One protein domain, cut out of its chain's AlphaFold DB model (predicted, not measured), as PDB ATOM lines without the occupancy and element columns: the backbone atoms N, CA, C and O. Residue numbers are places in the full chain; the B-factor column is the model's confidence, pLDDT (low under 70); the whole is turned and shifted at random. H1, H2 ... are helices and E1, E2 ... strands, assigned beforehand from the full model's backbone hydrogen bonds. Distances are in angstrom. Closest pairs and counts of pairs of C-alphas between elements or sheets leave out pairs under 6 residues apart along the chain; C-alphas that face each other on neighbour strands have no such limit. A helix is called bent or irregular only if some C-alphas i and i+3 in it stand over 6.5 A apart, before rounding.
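What this domain is: This is residues 2 to 74 of the 80 residues of the protein "HTH marR-type domain-containing protein" of Streptomyces avermitilis (UniProt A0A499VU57). A small head, made of the antiparallel hairpin E1 and E2 with the short helix H1 beside E1, is joined to the long helix H2, and at the far end of H2 the helix H3 turns partway back, leaving an open, U-like shape. Residues 39 to 52 of H2 and 65 to 74 of H3 stand free. The printed part has 73 residues with three named helices and two named strands, in the order H1, E1, E2, H2, H3, and its class is mostly helix. It is extended, with a radius of gyration of the C-alphas of 18.6 A, and spans 51 by 30 by 19 A.

How they stand to each other: E1, residues 14 to 18, and E2, residues 26 to 30, are antiparallel neighbours at 150 degrees; N 15 and O 29 are 2.8 A apart, and N 29 and O 15 are 3.0 A apart, within hydrogen-bond range. For H1, residues 2 to 10, and E1 the closest C-alphas are those of Leu 8 and Val 14, 5.7 A apart. H1 and E2 are near each other, with 5 pairs of C-alphas within 10 A. For H2, residues 32 to 52, and E1 the closest C-alphas are those of Val 14 and Gly 34, 6.1 A apart. H1 and H2 are only just apart, at 8.3 A. H3, residues 58 to 74, is apart from H2. Every O i to N i+4 pair is within hydrogen-bond range in H1 and H2, and 12 of 13 are in H3.

Where its parts are: H1 begins at C-alpha 2, (15.138, -44.142, -47.029), and measures 12.2 A from first to last C-alpha. E1 measures 13.3 A and E2 13.2 A. H2 runs 30.5 A to C-alpha 52, (-13.918, -43.807, -32.893). H3 runs 25.9 A to C-alpha 74, (-7.820, -31.453, -53.873); it is irregular, but only just, with C-alphas 71 and 74 7.0 A apart.

The domain as a whole: The two C-alphas farthest apart, those of Arg 23 and Ser 57, are 53.0 A apart. The printed part has no cut and no long link. Its mean pLDDT is 91.1; Thr 2 and Arg 23 are under 70.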
ATOM      1  N   THR A   2      14.013 -43.262 -47.415       67.94
ATOM      2  CA  THR A   2      15.138 -44.142 -47.029       67.94
ATOM      3  C   THR A   2      15.252 -44.396 -45.518       67.94
ATOM      4  O   THR A   2      15.260 -45.552 -45.108       67.94
ATOM      5  N   ASN A   3      15.147 -43.353 -44.681       80.38
ATOM      6  CA  ASN A   3      15.280 -43.485 -43.220       80.38
ATOM      7  C   ASN A   3      14.241 -44.415 -42.560       80.38
ATOM      8  O   ASN A   3      14.532 -45.034 -41.537       80.38
ATOM      9  N   ARG A   4      13.012 -44.516 -43.099       86.31
ATOM     10  CA  ARG A   4      11.994 -45.444 -42.559       86.31
ATOM     11  C   ARG A   4      12.330 -46.884 -42.934       86.31
ATOM     12  O   ARG A   4      12.283 -47.747 -42.064       86.31
ATOM     13  N   ILE A   5      12.720 -47.111 -44.187       87.81
ATOM     14  CA  ILE A   5      13.127 -48.431 -44.682       87.81
ATOM     15  C   ILE A   5      14.379 -48.911 -43.937       87.81
ATOM     16  O   ILE A   5      14.415 -50.057 -43.516       87.81
ATOM     17  N   ASP A   6      15.374 -48.045 -43.711       88.38
ATOM     18  CA  ASP A   6      16.599 -48.413 -42.983       88.38
ATOM     19  C   ASP A   6      16.293 -48.894 -41.562       88.38
ATOM     20  O   ASP A   6      16.869 -49.871 -41.090       88.38
ATOM     21  N   ARG A   7      15.358 -48.235 -40.867       90.62
ATOM     22  CA  ARG A   7      14.935 -48.664 -39.525       90.62
ATOM     23  C   ARG A   7      14.181 -49.986 -39.544       90.62
ATOM     24  O   ARG A   7      14.348 -50.768 -38.616       90.62
ATOM     25  N   LEU A   8      13.352 -50.225 -40.558       92.81
ATOM     26  CA  LEU A   8      12.646 -51.499 -40.708       92.81
ATOM     27  C   LEU A   8      13.622 -52.632 -41.051       92.81
ATOM     28  O   LEU A   8      13.493 -53.720 -40.499       92.81
ATOM     29  N   ALA A   9      14.638 -52.355 -41.873       90.69
ATOM     30  CA  ALA A   9      15.687 -53.310 -42.215       90.69
ATOM     31  C   ALA A   9      16.564 -53.642 -41.001       90.69
ATOM     32  O   ALA A   9      16.821 -54.807 -40.726       90.69
ATOM     33  N   LYS A  10      16.937 -52.635 -40.193       92.44
ATOM     34  CA  LYS A  10      17.639 -52.837 -38.907       92.44
ATOM     35  C   LYS A  10      16.855 -53.694 -37.908       92.44
ATOM     36  O   LYS A  10      17.456 -54.248 -36.996       92.44
ATOM     37  N   LYS A  11      15.531 -53.757 -38.047       93.75
ATOM     38  CA  LYS A  11      14.641 -54.584 -37.224       93.75
ATOM     39  C   LYS A  11      14.292 -55.922 -37.884       93.75
ATOM     40  O   LYS A  11      13.415 -56.603 -37.374       93.75
ATOM     41  N   SER A  12      14.913 -56.265 -39.014       93.56
ATOM     42  CA  SER A  12      14.640 -57.490 -39.781       93.56
ATOM     43  C   SER A  12      13.191 -57.640 -40.267       93.56
ATOM     44  O   SER A  12      12.754 -58.737 -40.601       93.56
ATOM     45  N   LEU A  13      12.442 -56.535 -40.354       94.69
ATOM     46  CA  LEU A  13      11.052 -56.532 -40.835       94.69
ATOM     47  C   LEU A  13      10.965 -56.365 -42.357       94.69
ATOM     48  O   LEU A  13       9.950 -56.674 -42.974       94.69
ATOM     49  N   VAL A  14      12.022 -55.852 -42.980       94.81
ATOM     50  CA  VAL A  14      12.142 -55.779 -44.436       94.81
ATOM     51  C   VAL A  14      13.543 -56.184 -44.855       94.81
ATOM     52  O   VAL A  14      14.508 -55.954 -44.128       94.81
ATOM     53  N   GLU A  15      13.656 -56.712 -46.061       93.19
ATOM     54  CA  GLU A  15      14.924 -56.990 -46.722       93.19
ATOM     55  C   GLU A  15      15.065 -56.153 -47.991       93.19
ATOM     56  O   GLU A  15      14.080 -55.747 -48.619       93.19
ATOM     57  N   ARG A  16      16.319 -55.868 -48.345       90.31
ATOM     58  CA  ARG A  16      16.687 -55.154 -49.564       90.31
ATOM     59  C   ARG A  16      17.302 -56.138 -50.534       90.31
ATOM     60  O   ARG A  16      18.319 -56.747 -50.220       90.31
ATOM     61  N   LEU A  17      16.692 -56.255 -51.699       85.69
ATOM     62  CA  LEU A  17      17.149 -57.112 -52.775       85.69
ATOM     63  C   LEU A  17      17.643 -56.223 -53.922       85.69
ATOM     64  O   LEU A  17      17.006 -55.205 -54.213       85.69
ATOM     65  N   PRO A  18      18.776 -56.560 -54.559       82.38
ATOM     66  CA  PRO A  18      19.177 -55.881 -55.781       82.38
ATOM     67  C   PRO A  18      18.091 -56.091 -56.837       82.38
ATOM     68  O   PRO A  18      17.563 -57.197 -56.973       82.38
ATOM     69  N   ASP A  19      17.743 -55.034 -57.564       81.00
ATOM     70  CA  ASP A  19      16.827 -55.174 -58.687       81.00
ATOM     71  C   ASP A  19      17.541 -55.952 -59.816       81.00
ATOM     72  O   ASP A  19      18.612 -55.537 -60.274       81.00
ATOM     73  N   PRO A  20      16.998 -57.105 -60.255       78.38
ATOM     74  CA  PRO A  20      17.616 -57.915 -61.303       78.38
ATOM     75  C   PRO A  20      17.605 -57.237 -62.685       78.38
ATOM     76  O   PRO A  20      18.331 -57.679 -63.575       78.38
ATOM     77  N   SER A  21      16.811 -56.178 -62.870       80.50
ATOM     78  CA  SER A  21      16.586 -55.493 -64.150       80.50
ATOM     79  C   SER A  21      17.237 -54.104 -64.229       80.50
ATOM     80  O   SER A  21      17.565 -53.651 -65.324       80.50
ATOM     81  N   ASP A  22      17.477 -53.437 -63.093       77.38
ATOM     82  CA  ASP A  22      18.182 -52.148 -63.017       77.38
ATOM     83  C   ASP A  22      19.220 -52.153 -61.883       77.38
ATOM     84  O   ASP A  22      18.885 -52.207 -60.704       77.38
ATOM     85  N   ARG A  23      20.508 -51.999 -62.214       64.62
ATOM     86  CA  ARG A  23      21.607 -51.975 -61.226       64.62
ATOM     87  C   ARG A  23      21.545 -50.801 -60.240       64.62
ATOM     88  O   ARG A  23      22.325 -50.777 -59.290       64.62
ATOM     89  N   ARG A  24      20.673 -49.815 -60.468       77.50
ATOM     90  CA  ARG A  24      20.447 -48.678 -59.561       77.50
ATOM     91  C   ARG A  24      19.205 -48.857 -58.681       77.50
ATOM     92  O   ARG A  24      19.033 -48.088 -57.736       77.50
ATOM     93  N   GLY A  25      18.362 -49.849 -58.974       75.62
ATOM     94  CA  GLY A  25      17.146 -50.154 -58.227       75.62
ATOM     95  C   GLY A  25      17.412 -51.039 -57.009       75.62
ATOM     96  O   GLY A  25      18.231 -51.957 -57.040       75.62
ATOM     97  N   VAL A  26      16.693 -50.773 -55.918       82.81
ATOM     98  CA  VAL A  26      16.640 -51.653 -54.743       82.81
ATOM     99  C   VAL A  26      15.188 -52.024 -54.505       82.81
ATOM    100  O   VAL A  26      14.356 -51.157 -54.234       82.81
ATOM    101  N   LEU A  27      14.896 -53.319 -54.570       87.12
ATOM    102  CA  LEU A  27      13.599 -53.861 -54.199       87.12
ATOM    103  C   LEU A  27      13.549 -54.015 -52.681       87.12
ATOM    104  O   LEU A  27      14.475 -54.539 -52.064       87.12
ATOM    105  N   VAL A  28      12.462 -53.555 -52.068       90.94
ATOM    106  CA  VAL A  28      12.214 -53.750 -50.638       90.94
ATOM    107  C   VAL A  28      11.074 -54.739 -50.486       90.94
ATOM    108  O   VAL A  28       9.979 -54.498 -50.991       90.94
ATOM    109  N   ARG A  29      11.318 -55.835 -49.767       93.00
ATOM    110  CA  ARG A  29      10.311 -56.862 -49.477       93.00
ATOM    111  C   ARG A  29      10.104 -56.971 -47.971       93.00
ATOM    112  O   ARG A  29      11.064 -56.868 -47.214       93.00
ATOM    113  N   LEU A  30       8.860 -57.171 -47.534       95.00
ATOM    114  CA  LEU A  30       8.581 -57.574 -46.154       95.00
ATOM    115  C   LEU A  30       9.141 -58.977 -45.911       95.00
ATOM    116  O   LEU A  30       8.981 -59.862 -46.754       95.00
ATOM    117  N   THR A  31       9.760 -59.176 -44.754       96.12
ATOM    118  CA  THR A  31      10.026 -60.523 -44.243       96.12
ATOM    119  C   THR A  31       8.721 -61.146 -43.739       96.12
ATOM    120  O   THR A  31       7.693 -60.470 -43.672       96.12
ATOM    121  N   GLU A  32       8.741 -62.429 -43.384       95.88
ATOM    122  CA  GLU A  32       7.586 -63.085 -42.757       95.88
ATOM    123  C   GLU A  32       7.196 -62.385 -41.444       95.88
ATOM    124  O   GLU A  32       6.075 -61.904 -41.322       95.88
ATOM    125  N   GLU A  33       8.162 -62.154 -40.544       95.62
ATOM    126  CA  GLU A  33       7.939 -61.366 -39.320       95.62
ATOM    127  C   GLU A  33       7.445 -59.943 -39.636       95.62
ATOM    128  O   GLU A  33       6.573 -59.395 -38.960       95.62
ATOM    129  N   GLY A  34       7.997 -59.324 -40.682       96.19
ATOM    130  CA  GLY A  34       7.558 -58.020 -41.161       96.19
ATOM    131  C   GLY A  34       6.092 -57.990 -41.567       96.19
ATOM    132  O   GLY A  34       5.396 -57.023 -41.251       96.19
ATOM    133  N   ARG A  35       5.630 -59.038 -42.253       95.75
ATOM    134  CA  ARG A  35       4.236 -59.198 -42.667       95.75
ATOM    135  C   ARG A  35       3.332 -59.387 -41.455       95.75
ATOM    136  O   ARG A  35       2.406 -58.600 -41.298       95.75
ATOM    137  N   ASP A  36       3.668 -60.302 -40.552       96.38
ATOM    138  CA  ASP A  36       2.863 -60.559 -39.351       96.38
ATOM    139  C   ASP A  36       2.707 -59.301 -38.488       96.38
ATOM    140  O   ASP A  36       1.617 -58.978 -38.012       96.38
ATOM    141  N   ARG A  37       3.788 -58.530 -38.315       94.62
ATOM    142  CA  ARG A  37       3.716 -57.260 -37.581       94.62
ATOM    143  C   ARG A  37       2.892 -56.204 -38.301       94.62
ATOM    144  O   ARG A  37       2.238 -55.404 -37.633       94.62
ATOM    145  N   ALA A  38       2.958 -56.151 -39.629       93.38
ATOM    146  CA  ALA A  38       2.130 -55.237 -40.404       93.38
ATOM    147  C   ALA A  38       0.644 -55.589 -40.248       93.38
ATOM    148  O   ALA A  38      -0.160 -54.690 -40.005       93.38
ATOM    149  N   ASP A  39       0.307 -56.877 -40.287       94.69
ATOM    150  CA  ASP A  39      -1.061 -57.366 -40.117       94.69
ATOM    151  C   ASP A  39      -1.598 -57.057 -38.713       94.69
ATOM    152  O   ASP A  39      -2.703 -56.533 -38.569       94.69
ATOM    153  N   GLN A  40      -0.795 -57.277 -37.669       94.25
ATOM    154  CA  GLN A  40      -1.162 -56.921 -36.291       94.25
ATOM    155  C   GLN A  40      -1.351 -55.411 -36.108       94.25
ATOM    156  O   GLN A  40      -2.306 -54.973 -35.465       94.25
ATOM    157  N   ALA A  41      -0.453 -54.602 -36.678       92.88
ATOM    158  CA  ALA A  41      -0.568 -53.149 -36.616       92.88
ATOM    159  C   ALA A  41      -1.829 -52.653 -37.340       92.88
ATOM    160  O   ALA A  41      -2.508 -51.756 -36.841       92.88
ATOM    161  N   LEU A  42      -2.159 -53.252 -38.488       93.44
ATOM    162  CA  LEU A  42      -3.371 -52.936 -39.236       93.44
ATOM    163  C   LEU A  42      -4.629 -53.339 -38.462       93.44
ATOM    164  O   LEU A  42      -5.565 -52.548 -38.385       93.44
ATOM    165  N   ALA A  43      -4.645 -54.525 -37.853       93.62
ATOM    166  CA  ALA A  43      -5.757 -54.969 -37.019       93.62
ATOM    167  C   ALA A  43      -6.015 -53.991 -35.860       93.62
ATOM    168  O   ALA A  43      -7.138 -53.517 -35.698       93.62
ATOM    169  N   GLY A  44      -4.965 -53.599 -35.128       93.50
ATOM    170  CA  GLY A  44      -5.087 -52.628 -34.037       93.50
ATOM    171  C   GLY A  44      -5.580 -51.251 -34.497       93.50
ATOM    172  O   GLY A  44      -6.388 -50.623 -33.811       93.50
ATOM    173  N   LEU A  45      -5.149 -50.794 -35.679       93.00
ATOM    174  CA  LEU A  45      -5.651 -49.554 -36.274       93.00
ATOM    175  C   LEU A  45      -7.153 -49.649 -36.583       93.00
ATOM    176  O   LEU A  45      -7.906 -48.746 -36.230       93.00
ATOM    177  N   LEU A  46      -7.594 -50.750 -37.196       93.44
ATOM    178  CA  LEU A  46      -9.002 -50.962 -37.535       93.44
ATOM    179  C   LEU A  46      -9.892 -51.040 -36.291       93.44
ATOM    180  O   LEU A  46     -11.010 -50.527 -36.311       93.44
ATOM    181  N   ASP A  47      -9.413 -51.651 -35.210       94.06
ATOM    182  CA  ASP A  47     -10.144 -51.695 -33.941       94.06
ATOM    183  C   ASP A  47     -10.320 -50.290 -33.354       94.06
ATOM    184  O   ASP A  47     -11.422 -49.912 -32.942       94.06
ATOM    185  N   GLN A  48      -9.264 -49.474 -33.390       93.19
ATOM    186  CA  GLN A  48      -9.330 -48.084 -32.946       93.19
ATOM    187  C   GLN A  48     -10.266 -47.241 -33.826       93.19
ATOM    188  O   GLN A  48     -11.079 -46.480 -33.302       93.19
ATOM    189  N   GLU A  49     -10.207 -47.389 -35.151       91.75
ATOM    190  CA  GLU A  49     -11.119 -46.703 -36.075       91.75
ATOM    191  C   GLU A  49     -12.581 -47.088 -35.821       91.75
ATOM    192  O   GLU A  49     -13.461 -46.223 -35.780       91.75
ATOM    193  N   ARG A  50     -12.856 -48.378 -35.590       91.75
ATOM    194  CA  ARG A  50     -14.201 -48.858 -35.236       91.75
ATOM    195  C   ARG A  50     -14.699 -48.233 -33.941       91.75
ATOM    196  O   ARG A  50     -15.875 -47.874 -33.885       91.75
ATOM    197  N   ALA A  51     -13.832 -48.094 -32.939       93.38
ATOM    198  CA  ALA A  51     -14.171 -47.463 -31.668       93.38
ATOM    199  C   ALA A  51     -14.489 -45.969 -31.838       93.38
ATOM    200  O   ALA A  51     -15.505 -45.500 -31.334       93.38
ATOM    201  N   ILE A  52     -13.685 -45.234 -32.610       93.31
ATOM    202  CA  ILE A  52     -13.918 -43.807 -32.893       93.31
ATOM    203  C   ILE A  52     -15.263 -43.593 -33.600       93.31
ATOM    204  O   ILE A  52     -15.981 -42.639 -33.313       93.31
ATOM    205  N   LEU A  53     -15.622 -44.490 -34.520       94.44
ATOM    206  CA  LEU A  53     -16.863 -44.395 -35.288       94.44
ATOM    207  C   LEU A  53     -18.074 -45.017 -34.578       94.44
ATOM    208  O   LEU A  53     -19.172 -44.969 -35.136       94.44
ATOM    209  N   ALA A  54     -17.904 -45.619 -33.394       94.12
ATOM    210  CA  ALA A  54     -18.926 -46.429 -32.726       94.12
ATOM    211  C   ALA A  54     -20.247 -45.672 -32.505       94.12
ATOM    212  O   ALA A  54     -21.307 -46.226 -32.786       94.12
ATOM    213  N   GLU A  55     -20.167 -44.394 -32.131       95.19
ATOM    214  CA  GLU A  55     -21.316 -43.520 -31.849       95.19
ATOM    215  C   GLU A  55     -22.065 -43.042 -33.106       95.19
ATOM    216  O   GLU A  55     -23.167 -42.501 -33.022       95.19
ATOM    217  N   LEU A  56     -21.487 -43.227 -34.297       96.25
ATOM    218  CA  LEU A  56     -22.113 -42.816 -35.548       96.25
ATOM    219  C   LEU A  56     -22.963 -43.946 -36.125       96.25
ATOM    220  O   LEU A  56     -22.472 -45.050 -36.389       96.25
ATOM    221  N   SER A  57     -24.222 -43.632 -36.430       96.12
ATOM    222  CA  SER A  57     -25.092 -44.498 -37.224       96.12
ATOM    223  C   SER A  57     -24.510 -44.746 -38.620       96.12
ATOM    224  O   SER A  57     -23.684 -43.989 -39.135       96.12
ATOM    225  N   ARG A  58     -24.992 -45.793 -39.297       93.69
ATOM    226  CA  ARG A  58     -24.558 -46.119 -40.665       93.69
ATOM    227  C   ARG A  58     -24.754 -44.955 -41.646       93.69
ATOM    228  O   ARG A  58     -23.910 -44.768 -42.518       93.69
ATOM    229  N   ALA A  59     -25.831 -44.180 -41.493       97.12
ATOM    230  CA  ALA A  59     -26.102 -43.010 -42.327       97.12
ATOM    231  C   ALA A  59     -25.078 -41.890 -42.082       97.12
ATOM    232  O   ALA A  59     -24.467 -41.408 -43.031       97.12
ATOM    233  N   GLN A  60     -24.801 -41.564 -40.814       97.19
ATOM    234  CA  GLN A  60     -23.794 -40.558 -40.445       97.19
ATOM    235  C   GLN A  60     -22.387 -40.953 -40.905       97.19
ATOM    236  O   GLN A  60     -21.628 -40.110 -41.370       97.19
ATOM    237  N   ARG A  61     -22.029 -42.244 -40.837       95.94
ATOM    238  CA  ARG A  61     -20.744 -42.731 -41.372       95.94
ATOM    239  C   ARG A  61     -20.647 -42.549 -42.888       95.94
ATOM    240  O   ARG A  61     -19.580 -42.204 -43.390       95.94
ATOM    241  N   ALA A  62     -21.739 -42.776 -43.621       96.00
ATOM    242  CA  ALA A  62     -21.772 -42.575 -45.070       96.00
ATOM    243  C   ALA A  62     -21.626 -41.091 -45.444       96.00
ATOM    244  O   ALA A  62     -20.883 -40.767 -46.373       96.00
ATOM    245  N   GLU A  63     -22.281 -40.206 -44.691       97.44
ATOM    246  CA  GLU A  63     -22.162 -38.753 -44.836       97.44
ATOM    247  C   GLU A  63     -20.740 -38.270 -44.528       97.44
ATOM    248  O   GLU A  63     -20.121 -37.611 -45.362       97.44
ATOM    249  N   LEU A  64     -20.167 -38.687 -43.395       96.31
ATOM    250  CA  LEU A  64     -18.784 -38.376 -43.033       96.31
ATOM    251  C   LEU A  64     -17.803 -38.822 -44.125       96.31
ATOM    252  O   LEU A  64     -16.926 -38.059 -44.519       96.31
ATOM    253  N   ALA A  65     -17.969 -40.033 -44.662       95.06
ATOM    254  CA  ALA A  65     -17.124 -40.526 -45.744       95.06
ATOM    255  C   ALA A  65     -17.249 -39.679 -47.025       95.06
ATOM    256  O   ALA A  65     -16.264 -39.512 -47.743       95.06
ATOM    257  N   ALA A  66     -18.437 -39.144 -47.329       96.81
ATOM    258  CA  ALA A  66     -18.631 -38.238 -48.461       96.81
ATOM    259  C   ALA A  66     -17.920 -36.895 -48.246       96.81
ATOM    260  O   ALA A  66     -17.202 -36.443 -49.139       96.81
ATOM    261  N   LEU A  67     -18.048 -36.313 -47.050       96.88
ATOM    262  CA  LEU A  67     -17.375 -35.064 -46.682       96.88
ATOM    263  C   LEU A  67     -15.849 -35.209 -46.702       96.88
ATOM    264  O   LEU A  67     -15.160 -34.355 -47.253       96.88
ATOM    265  N   LEU A  68     -15.315 -36.314 -46.168       95.25
ATOM    266  CA  LEU A  68     -13.878 -36.593 -46.198       95.25
ATOM    267  C   LEU A  68     -13.359 -36.743 -47.631       95.25
ATOM    268  O   LEU A  68     -12.335 -36.154 -47.948       95.25
ATOM    269  N   ARG A  69     -14.076 -37.447 -48.520       94.38
ATOM    270  CA  ARG A  69     -13.693 -37.530 -49.945       94.38
ATOM    271  C   ARG A  69     -13.650 -36.158 -50.613       94.38
ATOM    272  O   ARG A  69     -12.731 -35.881 -51.376       94.38
ATOM    273  N   GLN A  70     -14.629 -35.300 -50.333       95.25
ATOM    274  CA  GLN A  70     -14.641 -33.935 -50.858       95.25
ATOM    275  C   GLN A  70     -13.461 -33.112 -50.319       95.25
ATOM    276  O   GLN A  70     -12.865 -32.341 -51.067       95.25
ATOM    277  N   LEU A  71     -13.108 -33.297 -49.044       94.81
ATOM    278  CA  LEU A  71     -11.966 -32.642 -48.413       94.81
ATOM    279  C   LEU A  71     -10.624 -33.135 -48.973       94.81
ATOM    280  O   LEU A  71      -9.714 -32.325 -49.122       94.81
ATOM    281  N   THR A  72     -10.481 -34.434 -49.268       93.94
ATOM    282  CA  THR A  72      -9.209 -35.019 -49.729       93.94
ATOM    283  C   THR A  72      -8.970 -34.864 -51.228       93.94
ATOM    284  O   THR A  72      -7.819 -34.745 -51.637       93.94
ATOM    285  N   ALA A  73     -10.027 -34.794 -52.044       90.00
ATOM    286  CA  ALA A  73      -9.928 -34.711 -53.505       90.00
ATOM    287  C   ALA A  73      -8.959 -33.630 -54.049       90.00
ATOM    288  O   ALA A  73      -8.295 -33.891 -55.055       90.00
ATOM    289  N   PRO A  74      -8.815 -32.437 -53.438       88.12
ATOM    290  CA  PRO A  74      -7.820 -31.453 -53.873       88.12
ATOM    291  C   PRO A  74      -6.364 -31.883 -53.636       88.12
ATOM    292  O   PRO A  74      -5.483 -31.465 -54.381       88.12
TER     293      PRO A  74